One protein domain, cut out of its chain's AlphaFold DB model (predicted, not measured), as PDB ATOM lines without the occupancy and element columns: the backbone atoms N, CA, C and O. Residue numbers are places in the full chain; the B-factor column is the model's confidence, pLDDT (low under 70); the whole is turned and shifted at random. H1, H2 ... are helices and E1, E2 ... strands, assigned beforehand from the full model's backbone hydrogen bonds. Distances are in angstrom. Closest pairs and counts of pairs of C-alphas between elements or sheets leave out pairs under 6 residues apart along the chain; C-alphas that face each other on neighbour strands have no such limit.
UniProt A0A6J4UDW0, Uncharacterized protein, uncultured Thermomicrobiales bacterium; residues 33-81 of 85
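Overview. This is residues 33 to 81 of the 85 residues of an uncharacterized protein of uncultured Thermomicrobiales bacterium (UniProt A0A6J4UDW0). There is little regular structure here: a small antiparallel sheet, E2 - E1 - E3, has the short helix H1 over one face, and the long loop of residues 50 to 68 makes one end. The 49 printed residues run E1, E2, H1, E3, mixed in class, with 16 in named elements. The whole is compact, radius of gyration of the C-alphas 9.7 A, and spans 30 by 19 by 16 A.

Along the chain. E1, residues 33 to 36, begins at C-alpha 33 (-5.741, -50.024, -30.500) and measures 10.3 A from first to last C-alpha. E2 is residues 41 to 43, 6.7 A. E3, residues 69 to 72, 9.8 A, ends at C-alpha 72 (-1.359, -45.356, -32.608). H1 is residues 45 to 49, 6.1 A.

Arrangement. E1 and E2 form an antiparallel hairpin at 145 degrees, N 34 and O 43 being 2.8 A apart. E3 is antiparallel to E1 at 141 degrees, with N 71 and O 33 2.7 A apart. H1 is on the sheet over E1, height 7.8 A; their closest C-alphas, Gly 34 and Gly 48, are 5.6 A apart. Its O i to N i+4 pair is within hydrogen-bond range. E2, H1 and E3 make a split strand-helix-strand unit, two strands of one sheet that are not neighbours, with a helix between them along the chain and E1 between them in the sheet; its crossover is right-handed.

Size, cuts and confidence. The farthest C-alphas, Pro 55 and Asn 73, are 30.6 A apart. The printed part has no cut; the link H1 to E3 is long, 19 residues. Residues 60 to 61 have pLDDT under 70.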
ATOM      1  N   PHE A  33      -4.450 -49.559 -31.023       93.94
ATOM      2  CA  PHE A  33      -5.741 -50.024 -30.500       93.94
ATOM      3  C   PHE A  33      -6.867 -49.023 -30.772       93.94
ATOM      4  O   PHE A  33      -6.640 -47.962 -31.333       93.94
ATOM      5  N   GLY A  34      -8.102 -49.362 -30.421       93.56
ATOM      6  CA  GLY A  34      -9.249 -48.470 -30.541       93.56
ATOM      7  C   GLY A  34      -9.596 -47.770 -29.231       93.56
ATOM      8  O   GLY A  34      -9.607 -48.402 -28.179       93.56
ATOM      9  N   TRP A  35      -9.947 -46.490 -29.292       92.44
ATOM     10  CA  TRP A  35     -10.404 -45.690 -28.160       92.44
ATOM     11  C   TRP A  35     -11.793 -45.105 -28.407       92.44
ATOM     12  O   TRP A  35     -12.052 -44.499 -29.447       92.44
ATOM     13  N   CYS A  36     -12.689 -45.270 -27.437       89.69
ATOM     14  CA  CYS A  36     -13.989 -44.608 -27.421       89.69
ATOM     15  C   CYS A  36     -13.945 -43.450 -26.418       89.69
ATOM     16  O   CYS A  36     -13.997 -43.699 -25.214       89.69
ATOM     17  N   SER A  37     -13.895 -42.197 -26.889       84.12
ATOM     18  CA  SER A  37     -13.872 -41.017 -26.003       84.12
ATOM     19  C   SER A  37     -15.128 -40.906 -25.131       84.12
ATOM     20  O   SER A  37     -15.036 -40.504 -23.977       84.12
ATOM     21  N   GLY A  38     -16.295 -41.330 -25.631       82.38
ATOM     22  CA  GLY A  38     -17.539 -41.294 -24.855       82.38
ATOM     23  C   GLY A  38     -17.553 -42.297 -23.697       82.38
ATOM     24  O   GLY A  38     -17.938 -41.961 -22.579       82.38
ATOM     25  N   CYS A  39     -17.106 -43.532 -23.944       86.06
ATOM     26  CA  CYS A  39     -17.009 -44.560 -22.903       86.06
ATOM     27  C   CYS A  39     -15.726 -44.453 -22.068       86.06
ATOM     28  O   CYS A  39     -15.651 -45.080 -21.016       86.06
ATOM     29  N   ARG A  40     -14.735 -43.683 -22.536       86.56
ATOM     30  CA  ARG A  40     -13.368 -43.609 -21.995       86.56
ATOM     31  C   ARG A  40     -12.750 -44.998 -21.833       86.56
ATOM     32  O   ARG A  40     -12.247 -45.357 -20.772       86.56
ATOM     33  N   ALA A  41     -12.860 -45.799 -22.889       90.56
ATOM     34  CA  ALA A  41     -12.480 -47.204 -22.878       90.56
ATOM     35  C   ALA A  41     -11.641 -47.568 -24.104       90.56
ATOM     36  O   ALA A  41     -11.930 -47.136 -25.226       90.56
ATOM     37  N   ALA A  42     -10.627 -48.404 -23.872       93.81
ATOM     38  CA  ALA A  42      -9.784 -48.972 -24.909       93.81
ATOM     39  C   ALA A  42     -10.330 -50.331 -25.375       93.81
ATOM     40  O   ALA A  42     -10.878 -51.110 -24.594       93.81
ATOM     41  N   TYR A  43     -10.161 -50.634 -26.656       94.06
ATOM     42  CA  TYR A  43     -10.606 -51.865 -27.298       94.06
ATOM     43  C   TYR A  43      -9.523 -52.375 -28.245       94.06
ATOM     44  O   TYR A  43      -8.906 -51.592 -28.962       94.06
ATOM     45  N   CYS A  44      -9.317 -53.691 -28.327       94.88
ATOM     46  CA  CYS A  44      -8.563 -54.241 -29.457       94.88
ATOM     47  C   CYS A  44      -9.322 -53.965 -30.763       94.88
ATOM     48  O   CYS A  44     -10.544 -53.799 -30.738       94.88
ATOM     49  N   LEU A  45      -8.625 -53.931 -31.902       92.69
ATOM     50  CA  LEU A  45      -9.246 -53.563 -33.181       92.69
ATOM     51  C   LEU A  45     -10.503 -54.400 -33.511       92.69
ATOM     52  O   LEU A  45     -11.528 -53.792 -33.825       92.69
ATOM     53  N   PRO A  46     -10.519 -55.741 -33.333       92.12
ATOM     54  CA  PRO A  46     -11.732 -56.535 -33.562       92.12
ATOM     55  C   PRO A  46     -12.896 -56.157 -32.633       92.12
ATOM     56  O   PRO A  46     -14.039 -56.005 -33.072       92.12
ATOM     57  N   CYS A  47     -12.620 -55.958 -31.337       93.31
ATOM     58  CA  CYS A  47     -13.650 -55.572 -30.370       93.31
ATOM     59  C   CYS A  47     -14.160 -54.149 -30.613       93.31
ATOM     60  O   CYS A  47     -15.355 -53.911 -30.456       93.31
ATOM     61  N   GLY A  48     -13.276 -53.232 -31.006       91.88
ATOM     62  CA  GLY A  48     -13.607 -51.845 -31.306       91.88
ATOM     63  C   GLY A  48     -14.463 -51.713 -32.563       91.88
ATOM     64  O   GLY A  48     -15.421 -50.950 -32.557       91.88
ATOM     65  N   ARG A  49     -14.206 -52.522 -33.602       90.00
ATOM     66  CA  ARG A  49     -15.059 -52.592 -34.807       90.00
ATOM     67  C   ARG A  49     -16.474 -53.081 -34.494       90.00
ATOM     68  O   ARG A  49     -17.426 -52.674 -35.144       90.00
ATOM     69  N   SER A  50     -16.612 -53.929 -33.475       89.50
ATOM     70  CA  SER A  50     -17.909 -54.413 -32.986       89.50
ATOM     71  C   SER A  50     -18.553 -53.490 -31.940       89.50
ATOM     72  O   SER A  50     -19.608 -53.828 -31.401       89.50
ATOM     73  N   HIS A  51     -17.903 -52.384 -31.564       89.19
ATOM     74  CA  HIS A  51     -18.394 -51.482 -30.529       89.19
ATOM     75  C   HIS A  51     -19.241 -50.370 -31.150       89.19
ATOM     76  O   HIS A  51     -18.745 -49.517 -31.887       89.19
ATOM     77  N   PHE A  52     -20.527 -50.361 -30.809       84.88
ATOM     78  CA  PHE A  52     -21.496 -49.413 -31.343       84.88
ATOM     79  C   PHE A  52     -21.905 -48.372 -30.307       84.88
ATOM     80  O   PHE A  52     -21.977 -48.640 -29.106       84.88
ATOM     81  N   CYS A  53     -22.227 -47.183 -30.809       83.31
ATOM     82  CA  CYS A  53     -22.765 -46.100 -30.004       83.31
ATOM     83  C   CYS A  53     -24.113 -46.480 -29.381       83.31
ATOM     84  O   CYS A  53     -24.972 -47.071 -30.035       83.31
ATOM     85  N   ARG A  54     -24.318 -46.083 -28.122       82.75
ATOM     86  CA  ARG A  54     -25.612 -46.160 -27.431       82.75
ATOM     87  C   ARG A  54     -26.404 -44.856 -27.609       82.75
ATOM     88  O   ARG A  54     -25.798 -43.817 -27.896       82.75
ATOM     89  N   PRO A  55     -27.733 -44.872 -27.389       76.44
ATOM     90  CA  PRO A  55     -28.520 -43.645 -27.279       76.44
ATOM     91  C   PRO A  55     -27.916 -42.748 -26.186       76.44
ATOM     92  O   PRO A  55     -27.877 -43.132 -25.022       76.44
ATOM     93  N   GLY A  56     -27.352 -41.601 -26.577       75.81
ATOM     94  CA  GLY A  56     -26.624 -40.678 -25.690       75.81
ATOM     95  C   GLY A  56     -25.147 -40.459 -26.047       75.81
ATOM     96  O   GLY A  56     -24.574 -39.441 -25.672       75.81
ATOM     97  N   CYS A  57     -24.526 -41.336 -26.838       81.12
ATOM     98  CA  CYS A  57     -23.158 -41.123 -27.330       81.12
ATOM     99  C   CYS A  57     -22.992 -39.853 -28.197       81.12
ATOM    100  O   CYS A  57     -21.982 -39.172 -28.016       81.12
ATOM    101  N   PRO A  58     -23.946 -39.460 -29.071       77.31
ATOM    102  CA  PRO A  58     -23.814 -38.227 -29.855       77.31
ATOM    103  C   PRO A  58     -23.713 -36.955 -29.005       77.31
ATOM    104  O   PRO A  58     -22.965 -36.047 -29.350       77.31
ATOM    105  N   ALA A  59     -24.390 -36.911 -27.851       76.94
ATOM    106  CA  ALA A  59     -24.286 -35.790 -26.911       76.94
ATOM    107  C   ALA A  59     -22.887 -35.673 -26.274       76.94
ATOM    108  O   ALA A  59     -22.516 -34.609 -25.793       76.94
ATOM    109  N   ASN A  60     -22.100 -36.752 -26.312       69.62
ATOM    110  CA  ASN A  60     -20.705 -36.796 -25.872       69.62
ATOM    111  C   ASN A  60     -19.715 -36.641 -27.043       69.62
ATOM    112  O   ASN A  60     -18.531 -36.932 -26.891       69.62
ATOM    113  N   GLY A  61     -20.194 -36.217 -28.219       68.25
ATOM    114  CA  GLY A  61     -19.364 -35.944 -29.392       68.25
ATOM    115  C   GLY A  61     -19.000 -37.168 -30.236       68.25
ATOM    116  O   GLY A  61     -18.166 -37.045 -31.127       68.25
ATOM    117  N   CYS A  62     -19.594 -38.342 -29.997       77.38
ATOM    118  CA  CYS A  62     -19.352 -39.525 -30.828       77.38
ATOM    119  C   CYS A  62     -20.125 -39.470 -32.154       77.38
ATOM    120  O   CYS A  62     -21.313 -39.142 -32.175       77.38
ATOM    121  N   LEU A  63     -19.491 -39.920 -33.238       76.88
ATOM    122  CA  LEU A  63     -20.150 -40.123 -34.527       76.88
ATOM    123  C   LEU A  63     -20.802 -41.517 -34.583       76.88
ATOM    124  O   LEU A  63     -20.138 -42.537 -34.378       76.88
ATOM    125  N   ALA A  64     -22.109 -41.576 -34.856       73.25
ATOM    126  CA  ALA A  64     -22.838 -42.839 -34.978       73.25
ATOM    127  C   ALA A  64     -22.212 -43.735 -36.063       73.25
ATOM    128  O   ALA A  64     -21.920 -43.275 -37.162       73.25
ATOM    129  N   GLY A  65     -21.978 -45.010 -35.738       70.88
ATOM    130  CA  GLY A  65     -21.271 -45.957 -36.615       70.88
ATOM    131  C   GLY A  65     -19.740 -45.892 -36.535       70.88
ATOM    132  O   GLY A  65     -19.079 -46.842 -36.935       70.88
ATOM    133  N   PHE A  66     -19.171 -44.841 -35.935       80.75
ATOM    134  CA  PHE A  66     -17.725 -44.638 -35.803       80.75
ATOM    135  C   PHE A  66     -17.341 -44.312 -34.357       80.75
ATOM    136  O   PHE A  66     -16.575 -43.395 -34.082       80.75
ATOM    137  N   CYS A  67     -17.891 -45.061 -33.398       85.81
ATOM    138  CA  CYS A  67     -17.733 -44.749 -31.975       85.81
ATOM    139  C   CYS A  67     -16.288 -44.882 -31.459       85.81
ATOM    140  O   CYS A  67     -15.942 -44.306 -30.429       85.81
ATOM    141  N   VAL A  68     -15.455 -45.651 -32.163       90.25
ATOM    142  CA  VAL A  68     -14.076 -45.948 -31.780       90.25
ATOM    143  C   VAL A  68     -13.124 -45.332 -32.798       90.25
ATOM    144  O   VAL A  68     -13.271 -45.563 -33.996       90.25
ATOM    145  N   ARG A  69     -12.141 -44.574 -32.313       91.69
ATOM    146  CA  ARG A  69     -11.048 -43.991 -33.102       91.69
ATOM    147  C   ARG A  69      -9.764 -44.769 -32.868       91.69
ATOM    148  O   ARG A  69      -9.564 -45.333 -31.793       91.69
ATOM    149  N   LEU A  70      -8.899 -44.812 -33.871       93.44
ATOM    150  CA  LEU A  70      -7.601 -45.463 -33.742       93.44
ATOM    151  C   LEU A  70      -6.697 -44.660 -32.800       93.44
ATOM    152  O   LEU A  70      -6.565 -43.451 -32.955       93.44
ATOM    153  N   VAL A  71      -6.045 -45.341 -31.869       93.25
ATOM    154  CA  VAL A  71      -4.850 -44.869 -31.177       93.25
ATOM    155  C   VAL A  71      -3.656 -45.585 -31.774       93.25
ATOM    156  O   VAL A  71      -3.674 -46.811 -31.904       93.25
ATOM    157  N   GLU A  72      -2.625 -44.827 -32.118       91.75
ATOM    158  CA  GLU A  72      -1.359 -45.356 -32.608       91.75
ATOM    159  C   GLU A  72      -0.205 -44.587 -31.967       91.75
ATOM    160  O   GLU A  72      -0.165 -43.359 -32.011       91.75
ATOM    161  N   ASN A  73       0.710 -45.306 -31.315       87.44
ATOM    162  CA  ASN A  73       1.838 -44.732 -30.575       87.44
ATOM    163  C   ASN A  73       1.411 -43.656 -29.557       87.44
ATOM    164  O   ASN A  73       2.078 -42.639 -29.397       87.44
ATOM    165  N   GLY A  74       0.266 -43.859 -28.896       86.81
ATOM    166  CA  GLY A  74      -0.295 -42.910 -27.926       86.81
ATOM    167  C   GLY A  74      -1.048 -41.722 -28.540       86.81
ATOM    168  O   GLY A  74      -1.642 -40.939 -27.803       86.81
ATOM    169  N   HIS A  75      -1.095 -41.601 -29.868       88.00
ATOM    170  CA  HIS A  75      -1.819 -40.534 -30.554       88.00
ATOM    171  C   HIS A  75      -3.199 -41.002 -31.010       88.00
ATOM    172  O   HIS A  75      -3.328 -42.002 -31.717       88.00
ATOM    173  N   LEU A  76      -4.238 -40.255 -30.636       89.25
ATOM    174  CA  LEU A  76      -5.596 -40.476 -31.125       89.25
ATOM    175  C   LEU A  76      -5.737 -39.924 -32.549       89.25
ATOM    176  O   LEU A  76      -5.592 -38.724 -32.769       89.25
ATOM    177  N   SER A  77      -6.064 -40.785 -33.505       90.12
ATOM    178  CA  SER A  77      -6.272 -40.423 -34.908       90.12
ATOM    179  C   SER A  77      -7.404 -39.420 -35.062       90.12
ATOM    180  O   SER A  77      -8.483 -39.647 -34.527       90.12
ATOM    181  N   GLU A  78      -7.203 -38.340 -35.815       87.12
ATOM    182  CA  GLU A  78      -8.232 -37.343 -36.165       87.12
ATOM    183  C   GLU A  78      -9.362 -37.916 -37.032       87.12
ATOM    184  O   GLU A  78     -10.481 -37.404 -37.021       87.12
ATOM    185  N   THR A  79      -9.093 -39.021 -37.725       86.81
ATOM    186  CA  THR A  79     -10.081 -39.734 -38.526       86.81
ATOM    187  C   THR A  79     -11.011 -40.547 -37.630       86.81
ATOM    188  O   THR A  79     -10.587 -41.244 -36.704       86.81
ATOM    189  N   TRP A  80     -12.307 -40.480 -37.925       84.25
ATOM    190  CA  TRP A  80     -13.317 -41.283 -37.248       84.25
ATOM    191  C   TRP A  80     -13.302 -42.734 -37.731       84.25
ATOM    192  O   TRP A  80     -13.232 -42.999 -38.929       84.25
ATOM    193  N   GLY A  81     -13.430 -43.671 -36.790       86.00
ATOM    194  CA  GLY A  81     -13.450 -45.101 -37.075       86.00
ATOM    195  C   GLY A  81     -12.099 -45.792 -36.922       86.00
ATOM    196  O   GLY A  81     -11.065 -45.184 -36.632       86.00
TER     197      GLY A  81